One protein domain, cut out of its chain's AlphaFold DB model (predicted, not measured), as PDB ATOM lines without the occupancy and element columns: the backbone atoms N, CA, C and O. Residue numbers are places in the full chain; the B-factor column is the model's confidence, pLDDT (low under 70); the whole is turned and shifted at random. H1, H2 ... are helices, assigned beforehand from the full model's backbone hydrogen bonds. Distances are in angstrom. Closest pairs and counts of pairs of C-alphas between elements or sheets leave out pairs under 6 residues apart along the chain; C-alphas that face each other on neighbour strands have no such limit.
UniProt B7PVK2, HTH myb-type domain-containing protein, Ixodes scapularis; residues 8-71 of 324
ATOM      1  N   TRP A   8      58.477  13.124  21.669       81.00
ATOM      2  CA  TRP A   8      58.153  12.768  20.278       81.00
ATOM      3  C   TRP A   8      58.103  11.264  20.022       81.00
ATOM      4  O   TRP A   8      57.365  10.829  19.144       81.00
ATOM      5  N   LYS A   9      58.875  10.478  20.781       76.38
ATOM      6  CA  LYS A   9      58.822   9.014  20.727       76.38
ATOM      7  C   LYS A   9      57.481   8.495  21.249       76.38
ATOM      8  O   LYS A   9      56.786   7.807  20.522       76.38
ATOM      9  N   HIS A  10      57.058   8.950  22.428       77.88
ATOM     10  CA  HIS A  10      55.758   8.586  22.998       77.88
ATOM     11  C   HIS A  10      54.585   9.031  22.120       77.88
ATOM     12  O   HIS A  10      53.635   8.284  21.956       77.88
ATOM     13  N   ILE A  11      54.665  10.209  21.497       80.12
ATOM     14  CA  ILE A  11      53.634  10.680  20.558       80.12
ATOM     15  C   ILE A  11      53.597   9.814  19.288       80.12
ATOM     16  O   ILE A  11      52.518   9.552  18.760       80.12
ATOM     17  N   ALA A  12      54.759   9.375  18.790       78.75
ATOM     18  CA  ALA A  12      54.837   8.472  17.644       78.75
ATOM     19  C   ALA A  12      54.205   7.110  17.964       78.75
ATOM     20  O   ALA A  12      53.377   6.622  17.193       78.75
ATOM     21  N   ASP A  13      54.569   6.557  19.122       77.06
ATOM     22  CA  ASP A  13      54.135   5.245  19.594       77.06
ATOM     23  C   ASP A  13      52.636   5.248  19.936       77.06
ATOM     24  O   ASP A  13      51.907   4.363  19.503       77.06
ATOM     25  N   GLU A  14      52.129   6.272  20.631       78.69
ATOM     26  CA  GLU A  14      50.695   6.398  20.927       78.69
ATOM     27  C   GLU A  14      49.862   6.688  19.678       78.69
ATOM     28  O   GLU A  14      48.722   6.248  19.580       78.69
ATOM     29  N   GLY A  15      50.396   7.434  18.711       75.44
ATOM     30  CA  GLY A  15      49.669   7.785  17.490       75.44
ATOM     31  C   GLY A  15      49.674   6.708  16.417       75.44
ATOM     32  O   GLY A  15      49.091   6.931  15.357       75.44
ATOM     33  N   TRP A  16      50.344   5.575  16.658       76.81
ATOM     34  CA  TRP A  16      50.564   4.523  15.662       76.81
ATOM     35  C   TRP A  16      51.075   5.097  14.335       76.81
ATOM     36  O   TRP A  16      50.568   4.788  13.257       76.81
ATOM     37  N   PHE A  17      52.069   5.986  14.408       72.81
ATOM     38  CA  PHE A  17      52.717   6.551  13.224       72.81
ATOM     39  C   PHE A  17      53.700   5.540  12.620       72.81
ATOM     40  O   PHE A  17      54.912   5.763  12.610       72.81
ATOM     41  N   ASP A  18      53.183   4.419  12.122       62.22
ATOM     42  CA  ASP A  18      54.008   3.334  11.603       62.22
ATOM     43  C   ASP A  18      54.842   3.820  10.406       62.22
ATOM     44  O   ASP A  18      54.328   4.370   9.426       62.22
ATOM     45  N   GLY A  19      56.162   3.671  10.513       63.53
ATOM     46  CA  GLY A  19      57.120   4.111   9.496       63.53
ATOM     47  C   GLY A  19      57.531   5.589   9.534       63.53
ATOM     48  O   GLY A  19      58.367   5.973   8.717       63.53
ATOM     49  N   ARG A  20      57.029   6.421  10.465       68.38
ATOM     50  CA  ARG A  20      57.569   7.783  10.671       68.38
ATOM     51  C   ARG A  20      58.495   7.837  11.874       68.38
ATOM     52  O   ARG A  20      58.141   7.447  12.982       68.38
ATOM     53  N   LEU A  21      59.682   8.402  11.678       75.50
ATOM     54  CA  LEU A  21      60.637   8.596  12.768       75.50
ATOM     55  C   LEU A  21      60.183   9.751  13.673       75.50
ATOM     56  O   LEU A  21      59.714  10.780  13.189       75.50
ATOM     57  N   SER A  22      60.437   9.662  14.984       77.81
ATOM     58  CA  SER A  22      60.145  10.745  15.948       77.81
ATOM     59  C   SER A  22      60.759  12.094  15.538       77.81
ATOM     60  O   SER A  22      60.240  13.164  15.860       77.81
ATOM     61  N   ARG A  23      61.855  12.051  14.771       79.06
ATOM     62  CA  ARG A  23      62.507  13.224  14.181       79.06
ATOM     63  C   ARG A  23      61.649  13.924  13.123       79.06
ATOM     64  O   ARG A  23      61.636  15.148  13.088       79.06
ATOM     65  N   GLU A  24      60.909  13.181  12.308       81.25
ATOM     66  CA  GLU A  24      60.016  13.746  11.290       81.25
ATOM     67  C   GLU A  24      58.829  14.473  11.926       81.25
ATOM     68  O   GLU A  24      58.416  15.525  11.440       81.25
ATOM     69  N   LEU A  25      58.318  13.958  13.050       82.31
ATOM     70  CA  LEU A  25      57.281  14.630  13.837       82.31
ATOM     71  C   LEU A  25      57.799  15.947  14.428       82.31
ATOM     72  O   LEU A  25      57.128  16.974  14.329       82.31
ATOM     73  N   SER A  26      59.020  15.938  14.968       82.94
ATOM     74  CA  SER A  26      59.681  17.145  15.477       82.94
ATOM     75  C   SER A  26      59.920  18.187  14.372       82.94
ATOM     76  O   SER A  26      59.632  19.372  14.552       82.94
ATOM     77  N   ASP A  27      60.376  17.758  13.193       83.44
ATOM     78  CA  ASP A  27      60.589  18.638  12.039       83.44
ATOM     79  C   ASP A  27      59.265  19.204  11.508       83.44
ATOM     80  O   ASP A  27      59.165  20.397  11.210       83.44
ATOM     81  N   LYS A  28      58.207  18.386  11.465       84.75
ATOM     82  CA  LYS A  28      56.867  18.847  11.092       84.75
ATOM     83  C   LYS A  28      56.329  19.870  12.090       84.75
ATOM     84  O   LYS A  28      55.750  20.867  11.662       84.75
ATOM     85  N   TYR A  29      56.552  19.668  13.386       84.50
ATOM     86  CA  TYR A  29      56.164  20.625  14.419       84.50
ATOM     87  C   TYR A  29      56.909  21.959  14.285       84.50
ATOM     88  O   TYR A  29      56.275  23.014  14.306       84.50
ATOM     89  N   ARG A  30      58.226  21.929  14.039       83.31
ATOM     90  CA  ARG A  30      59.006  23.145  13.748       83.31
ATOM     91  C   ARG A  30      58.504  23.877  12.509       83.31
ATOM     92  O   ARG A  30      58.403  25.099  12.520       83.31
ATOM     93  N   ASN A  31      58.124  23.149  11.463       84.81
ATOM     94  CA  ASN A  31      57.523  23.760  10.279       84.81
ATOM     95  C   ASN A  31      56.164  24.402  10.598       84.81
ATOM     96  O   ASN A  31      55.893  25.509  10.145       84.81
ATOM     97  N   LEU A  32      55.324  23.767  11.422       84.44
ATOM     98  CA  LEU A  32      54.053  24.363  11.854       84.44
ATOM     99  C   LEU A  32      54.246  25.655  12.656       84.44
ATOM    100  O   LEU A  32      53.424  26.560  12.532       84.44
ATOM    101  N   GLN A  33      55.318  25.744  13.447       82.12
ATOM    102  CA  GLN A  33      55.707  26.975  14.139       82.12
ATOM    103  C   GLN A  33      56.206  28.042  13.159       82.12
ATOM    104  O   GLN A  33      55.777  29.186  13.235       82.12
ATOM    105  N   LYS A  34      57.075  27.663  12.214       81.06
ATOM    106  CA  LYS A  34      57.696  28.586  11.255       81.06
ATOM    107  C   LYS A  34      56.688  29.280  10.333       81.06
ATOM    108  O   LYS A  34      56.905  30.426   9.965       81.06
ATOM    109  N   TYR A  35      55.619  28.587   9.951       78.25
ATOM    110  CA  TYR A  35      54.617  29.095   9.005       78.25
ATOM    111  C   TYR A  35      53.307  29.552   9.679       78.25
ATOM    112  O   TYR A  35      52.278  29.628   9.015       78.25
ATOM    113  N   ASP A  36      53.318  29.791  10.997       79.62
ATOM    114  CA  ASP A  36      52.154  30.209  11.809       79.62
ATOM    115  C   ASP A  36      50.873  29.364  11.594       79.62
ATOM    116  O   ASP A  36      49.724  29.772  11.766       79.62
ATOM    117  N   HIS A  37      51.054  28.103  11.212       84.56
ATOM    118  CA  HIS A  37      49.955  27.151  11.056       84.56
ATOM    119  C   HIS A  37      49.586  26.492  12.385       84.56
ATOM    120  O   HIS A  37      48.521  25.880  12.505       84.56
ATOM    121  N   LEU A  38      50.451  26.623  13.395       84.62
ATOM    122  CA  LEU A  38      50.245  26.046  14.713       84.62
ATOM    123  C   LEU A  38      48.974  26.583  15.384       84.62
ATOM    124  O   LEU A  38      48.244  25.800  15.990       84.62
ATOM    125  N   SER A  39      48.674  27.873  15.231       84.00
ATOM    126  CA  SER A  39      47.481  28.520  15.793       84.00
ATOM    127  C   SER A  39      46.193  27.909  15.226       84.00
ATOM    128  O   SER A  39      45.330  27.450  15.974       84.00
ATOM    129  N   ARG A  40      46.119  27.750  13.897       86.12
ATOM    130  CA  ARG A  40      44.987  27.089  13.217       86.12
ATOM    131  C   ARG A  40      44.838  25.620  13.615       86.12
ATOM    132  O   ARG A  40      43.726  25.127  13.782       86.12
ATOM    133  N   VAL A  41      45.948  24.897  13.766       87.06
ATOM    134  CA  VAL A  41      45.927  23.489  14.197       87.06
ATOM    135  C   VAL A  41      45.431  23.366  15.640       87.06
ATOM    136  O   VAL A  41      44.600  22.501  15.908       87.06
ATOM    137  N   LYS A  42      45.883  24.241  16.548       87.31
ATOM    138  CA  LYS A  42      45.433  24.276  17.947       87.31
ATOM    139  C   LYS A  42      43.930  24.521  18.056       87.31
ATOM    140  O   LYS A  42      43.266  23.791  18.786       87.31
ATOM    141  N   GLU A  43      43.387  25.470  17.294       89.12
ATOM    142  CA  GLU A  43      41.944  25.742  17.294       89.12
ATOM    143  C   GLU A  43      41.126  24.550  16.787       89.12
ATOM    144  O   GLU A  43      40.133  24.175  17.405       89.12
ATOM    145  N   ARG A  44      41.581  23.858  15.732       88.88
ATOM    146  CA  ARG A  44      40.914  22.627  15.271       88.88
ATOM    147  C   ARG A  44      40.940  21.516  16.316       88.88
ATOM    148  O   ARG A  44      39.934  20.843  16.514       88.88
ATOM    149  N   VAL A  45      42.073  21.326  16.991       90.75
ATOM    150  CA  VAL A  45      42.203  20.347  18.083       90.75
ATOM    151  C   VAL A  45      41.261  20.705  19.234       90.75
ATOM    152  O   VAL A  45      40.530  19.845  19.716       90.75
ATOM    153  N   LYS A  46      41.206  21.981  19.625       91.62
ATOM    154  CA  LYS A  46      40.298  22.485  20.661       91.62
ATOM    155  C   LYS A  46      38.829  22.286  20.278       91.62
ATOM    156  O   LYS A  46      38.036  21.877  21.119       91.62
ATOM    157  N   ALA A  47      38.468  22.523  19.017       90.56
ATOM    158  CA  ALA A  47      37.121  22.290  18.506       90.56
ATOM    159  C   ALA A  47      36.731  20.802  18.535       90.56
ATOM    160  O   ALA A  47      35.602  20.481  18.897       90.56
ATOM    161  N   LYS A  48      37.654  19.887  18.210       89.81
ATOM    162  CA  LYS A  48      37.423  18.435  18.315       89.81
ATOM    163  C   LYS A  48      37.209  17.992  19.760       89.81
ATOM    164  O   LYS A  48      36.216  17.331  20.046       89.81
ATOM    165  N   LEU A  49      38.056  18.466  20.674       92.19
ATOM    166  CA  LEU A  49      37.916  18.184  22.105       92.19
ATOM    167  C   LEU A  49      36.584  18.699  22.669       92.19
ATOM    168  O   LEU A  49      35.926  17.985  23.415       92.19
ATOM    169  N   LYS A  50      36.130  19.893  22.257       93.06
ATOM    170  CA  LYS A  50      34.801  20.421  22.629       93.06
ATOM    171  C   LYS A  50      33.641  19.538  22.163       93.06
ATOM    172  O   LYS A  50      32.592  19.545  22.791       93.06
ATOM    173  N   ARG A  51      33.817  18.792  21.069       91.00
ATOM    174  CA  ARG A  51      32.826  17.841  20.540       91.00
ATOM    175  C   ARG A  51      32.931  16.455  21.193       91.00
ATOM    176  O   ARG A  51      32.250  15.543  20.746       91.00
ATOM    177  N   GLY A  52      33.799  16.285  22.194       91.06
ATOM    178  CA  GLY A  52      34.074  14.992  22.829       91.06
ATOM    179  C   GLY A  52      34.912  14.042  21.968       91.06
ATOM    180  O   GLY A  52      35.039  12.869  22.301       91.06
ATOM    181  N   ILE A  53      35.487  14.528  20.863       89.19
ATOM    182  CA  ILE A  53      36.317  13.724  19.964       89.19
ATOM    183  C   ILE A  53      37.770  13.874  20.408       89.19
ATOM    184  O   ILE A  53      38.339  14.964  20.302       89.19
ATOM    185  N   ASP A  54      38.377  12.783  20.879       89.25
ATOM    186  CA  ASP A  54      39.814  12.731  21.145       89.25
ATOM    187  C   ASP A  54      40.581  12.605  19.814       89.25
ATOM    188  O   ASP A  54      40.499  11.564  19.153       89.25
ATOM    189  N   PRO A  55      41.352  13.629  19.401       87.75
ATOM    190  CA  PRO A  55      42.095  13.601  18.143       87.75
ATOM    191  C   PRO A  55      43.131  12.477  18.076       87.75
ATOM    192  O   PRO A  55      43.476  12.040  16.980       87.75
ATOM    193  N   MET A  56      43.647  12.026  19.226       84.44
ATOM    194  CA  MET A  56      44.566  10.888  19.278       84.44
ATOM    195  C   MET A  56      43.844   9.581  18.983       84.44
ATOM    196  O   MET A  56      44.347   8.768  18.210       84.44
ATOM    197  N   ARG A  57      42.645   9.401  19.539       84.44
ATOM    198  CA  ARG A  57      41.820   8.220  19.288       84.44
ATOM    199  C   ARG A  57      41.330   8.168  17.841       84.44
ATOM    200  O   ARG A  57      41.454   7.138  17.192       84.44
ATOM    201  N   GLU A  58      40.889   9.303  17.305       86.50
ATOM    202  CA  GLU A  58      40.486   9.437  15.898       86.50
ATOM    203  C   GLU A  58      41.634   9.089  14.935       86.50
ATOM    204  O   GLU A  58      41.429   8.421  13.921       86.50
ATOM    205  N   LEU A  59      42.863   9.507  15.261       84.50
ATOM    206  CA  LEU A  59      44.052   9.156  14.488       84.50
ATOM    207  C   LEU A  59      44.341   7.647  14.534       84.50
ATOM    208  O   LEU A  59      44.634   7.054  13.496       84.50
ATOM    209  N   GLN A  60      44.246   7.027  15.712       82.94
ATOM    210  CA  GLN A  60      44.426   5.582  15.871       82.94
ATOM    211  C   GLN A  60      43.384   4.798  15.068       82.94
ATOM    212  O   GLN A  60      43.750   3.867  14.353       82.94
ATOM    213  N   ASP A  61      42.111   5.195  15.125       83.06
ATOM    214  CA  ASP A  61      41.022   4.542  14.393       83.06
ATOM    215  C   ASP A  61      41.207   4.671  12.872       83.06
ATOM    216  O   ASP A  61      41.036   3.699  12.129       83.06
ATOM    217  N   HIS A  62      41.647   5.842  12.400       82.00
ATOM    218  CA  HIS A  62      41.992   6.058  10.997       82.00
ATOM    219  C   HIS A  62      43.159   5.171  10.544       82.00
ATOM    220  O   HIS A  62      43.065   4.488   9.522       82.00
ATOM    221  N   ASN A  63      44.242   5.127  11.325       79.56
ATOM    222  CA  ASN A  63      45.392   4.279  11.025       79.56
ATOM    223  C   ASN A  63      44.986   2.798  11.025       79.56
ATOM    224  O   ASN A  63      45.302   2.071  10.086       79.56
ATOM    225  N   ARG A  64      44.195   2.359  12.009       80.62
ATOM    226  CA  ARG A  64      43.652   0.996  12.085       80.62
ATOM    227  C   ARG A  64      42.831   0.631  10.847       80.62
ATOM    228  O   ARG A  64      42.994  -0.469  10.326       80.62
ATOM    229  N   SER A  65      42.004   1.549  10.347       79.50
ATOM    230  CA  SER A  65      41.249   1.371   9.100       79.50
ATOM    231  C   SER A  65      42.170   1.179   7.883       79.50
ATOM    232  O   SER A  65      41.981   0.250   7.093       79.50
ATOM    233  N   ILE A  66      43.238   1.975   7.768       73.56
ATOM    234  CA  ILE A  66      44.224   1.860   6.676       73.56
ATOM    235  C   ILE A  66      44.994   0.531   6.734       73.56
ATOM    236  O   ILE A  66      45.219  -0.110   5.706       73.56
ATOM    237  N   TYR A  67      45.414   0.094   7.922       65.50
ATOM    238  CA  TYR A  67      46.191  -1.142   8.056       65.50
ATOM    239  C   TYR A  67      45.322  -2.402   7.940       65.50
ATOM    240  O   TYR A  67      45.777  -3.400   7.378       65.50
ATOM    241  N   ASN A  68      44.059  -2.358   8.379       62.56
ATOM    242  CA  ASN A  68      43.122  -3.468   8.194       62.56
ATOM    243  C   ASN A  68      42.714  -3.637   6.726       62.56
ATOM    244  O   ASN A  68      42.701  -4.760   6.230       62.56
ATOM    245  N   THR A  69      42.465  -2.547   5.996       56.62
ATOM    246  CA  THR A  69      42.147  -2.620   4.556       56.62
ATOM    247  C   THR A  69      43.302  -3.182   3.722       56.62
ATOM    248  O   THR A  69      43.060  -3.871   2.737       56.62
ATOM    249  N   ARG A  70      44.562  -3.004   4.147       50.25
ATOM    250  CA  ARG A  70      45.721  -3.652   3.504       50.25
ATOM    251  C   ARG A  70      45.841  -5.153   3.766       50.25
ATOM    252  O   ARG A  70      46.404  -5.841   2.925       50.25
ATOM    253  N   ARG A  71      45.331  -5.675   4.888       44.97
ATOM    254  CA  ARG A  71      45.337  -7.127   5.157       44.97
ATOM    255  C   ARG A  71      44.234  -7.882   4.421       44.97
ATOM    256  O   ARG A  71      44.407  -9.062   4.150       44.97
TER     257      ARG A  71
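This is residues 8 to 71 of the 324 residues of the protein "HTH myb-type domain-containing protein" of Ixodes scapularis (UniProt B7PVK2). Four helices follow one another round an open frame with an empty middle: H2, H3 and H4 make three sides that meet at corners, and H1 packs on the beginning of H2 and nearly closes the ring towards the start of H4. The far half of H4 runs on away from this ring. The printed part has 64 residues, with four named helices in the order H1, H2, H3, H4 and no named strand; the class is all helix. The whole is only just loose, close to compact, with a radius of gyration of the C-alphas of 13.2 A and spans of 39 by 31 by 19 A.

Find C-alpha 8 at (58.153, 12.768, 20.278); from there H1 runs over residues 8 to 14, 9.8 A. H2, residues 22 to 34, begins at C-alpha 22 at (60.145, 10.745, 15.948) and is 18.6 A long. H3, residues 37 to 50, measures 20.2 A. H4, residues 55 to 71, is the longest helix at 24.7 A and ends at C-alpha 71 at (45.337, -7.127, 5.157).

Look first at Trp 8 and Ser 22, the closest C-alphas of H1 and H2, 5.2 A apart. These helices touch, H2 with residues 22 to 26 alone, at a steep tilt of 67 degrees, opposite ways. At Leu 32 and Leu 38, their closest C-alphas at 5.1 A, H2 and H3 are close but not clearly touching; at 73 degrees they are only just about perpendicular. H3 and H4 only just touch, and only at the corner, with 3 pairs of C-alphas within 8 A, the closest being Lys 48 and Pro 55 at 6.7 A; they are about perpendicular at 88 degrees. H1 and H4 are close but not clearly touching, with the C-alphas of Glu 14 and Met 56 closest at 7.8 A. H1 and H3 are apart, and so are H2 and H4. In H1, H2, H3 and H4 every O i to N i+4 pair is within hydrogen-bond range.

Look to Asp 36 and Arg 71 for the two C-alphas farthest apart, 38.5 A. The printed part has no cut; the links H2 to H3 and H3 to H4 are tight, and H1 to H2 is short. The mean pLDDT of the printed part is 80.4, and residues 18 to 20 and 67 to 71 are under 70.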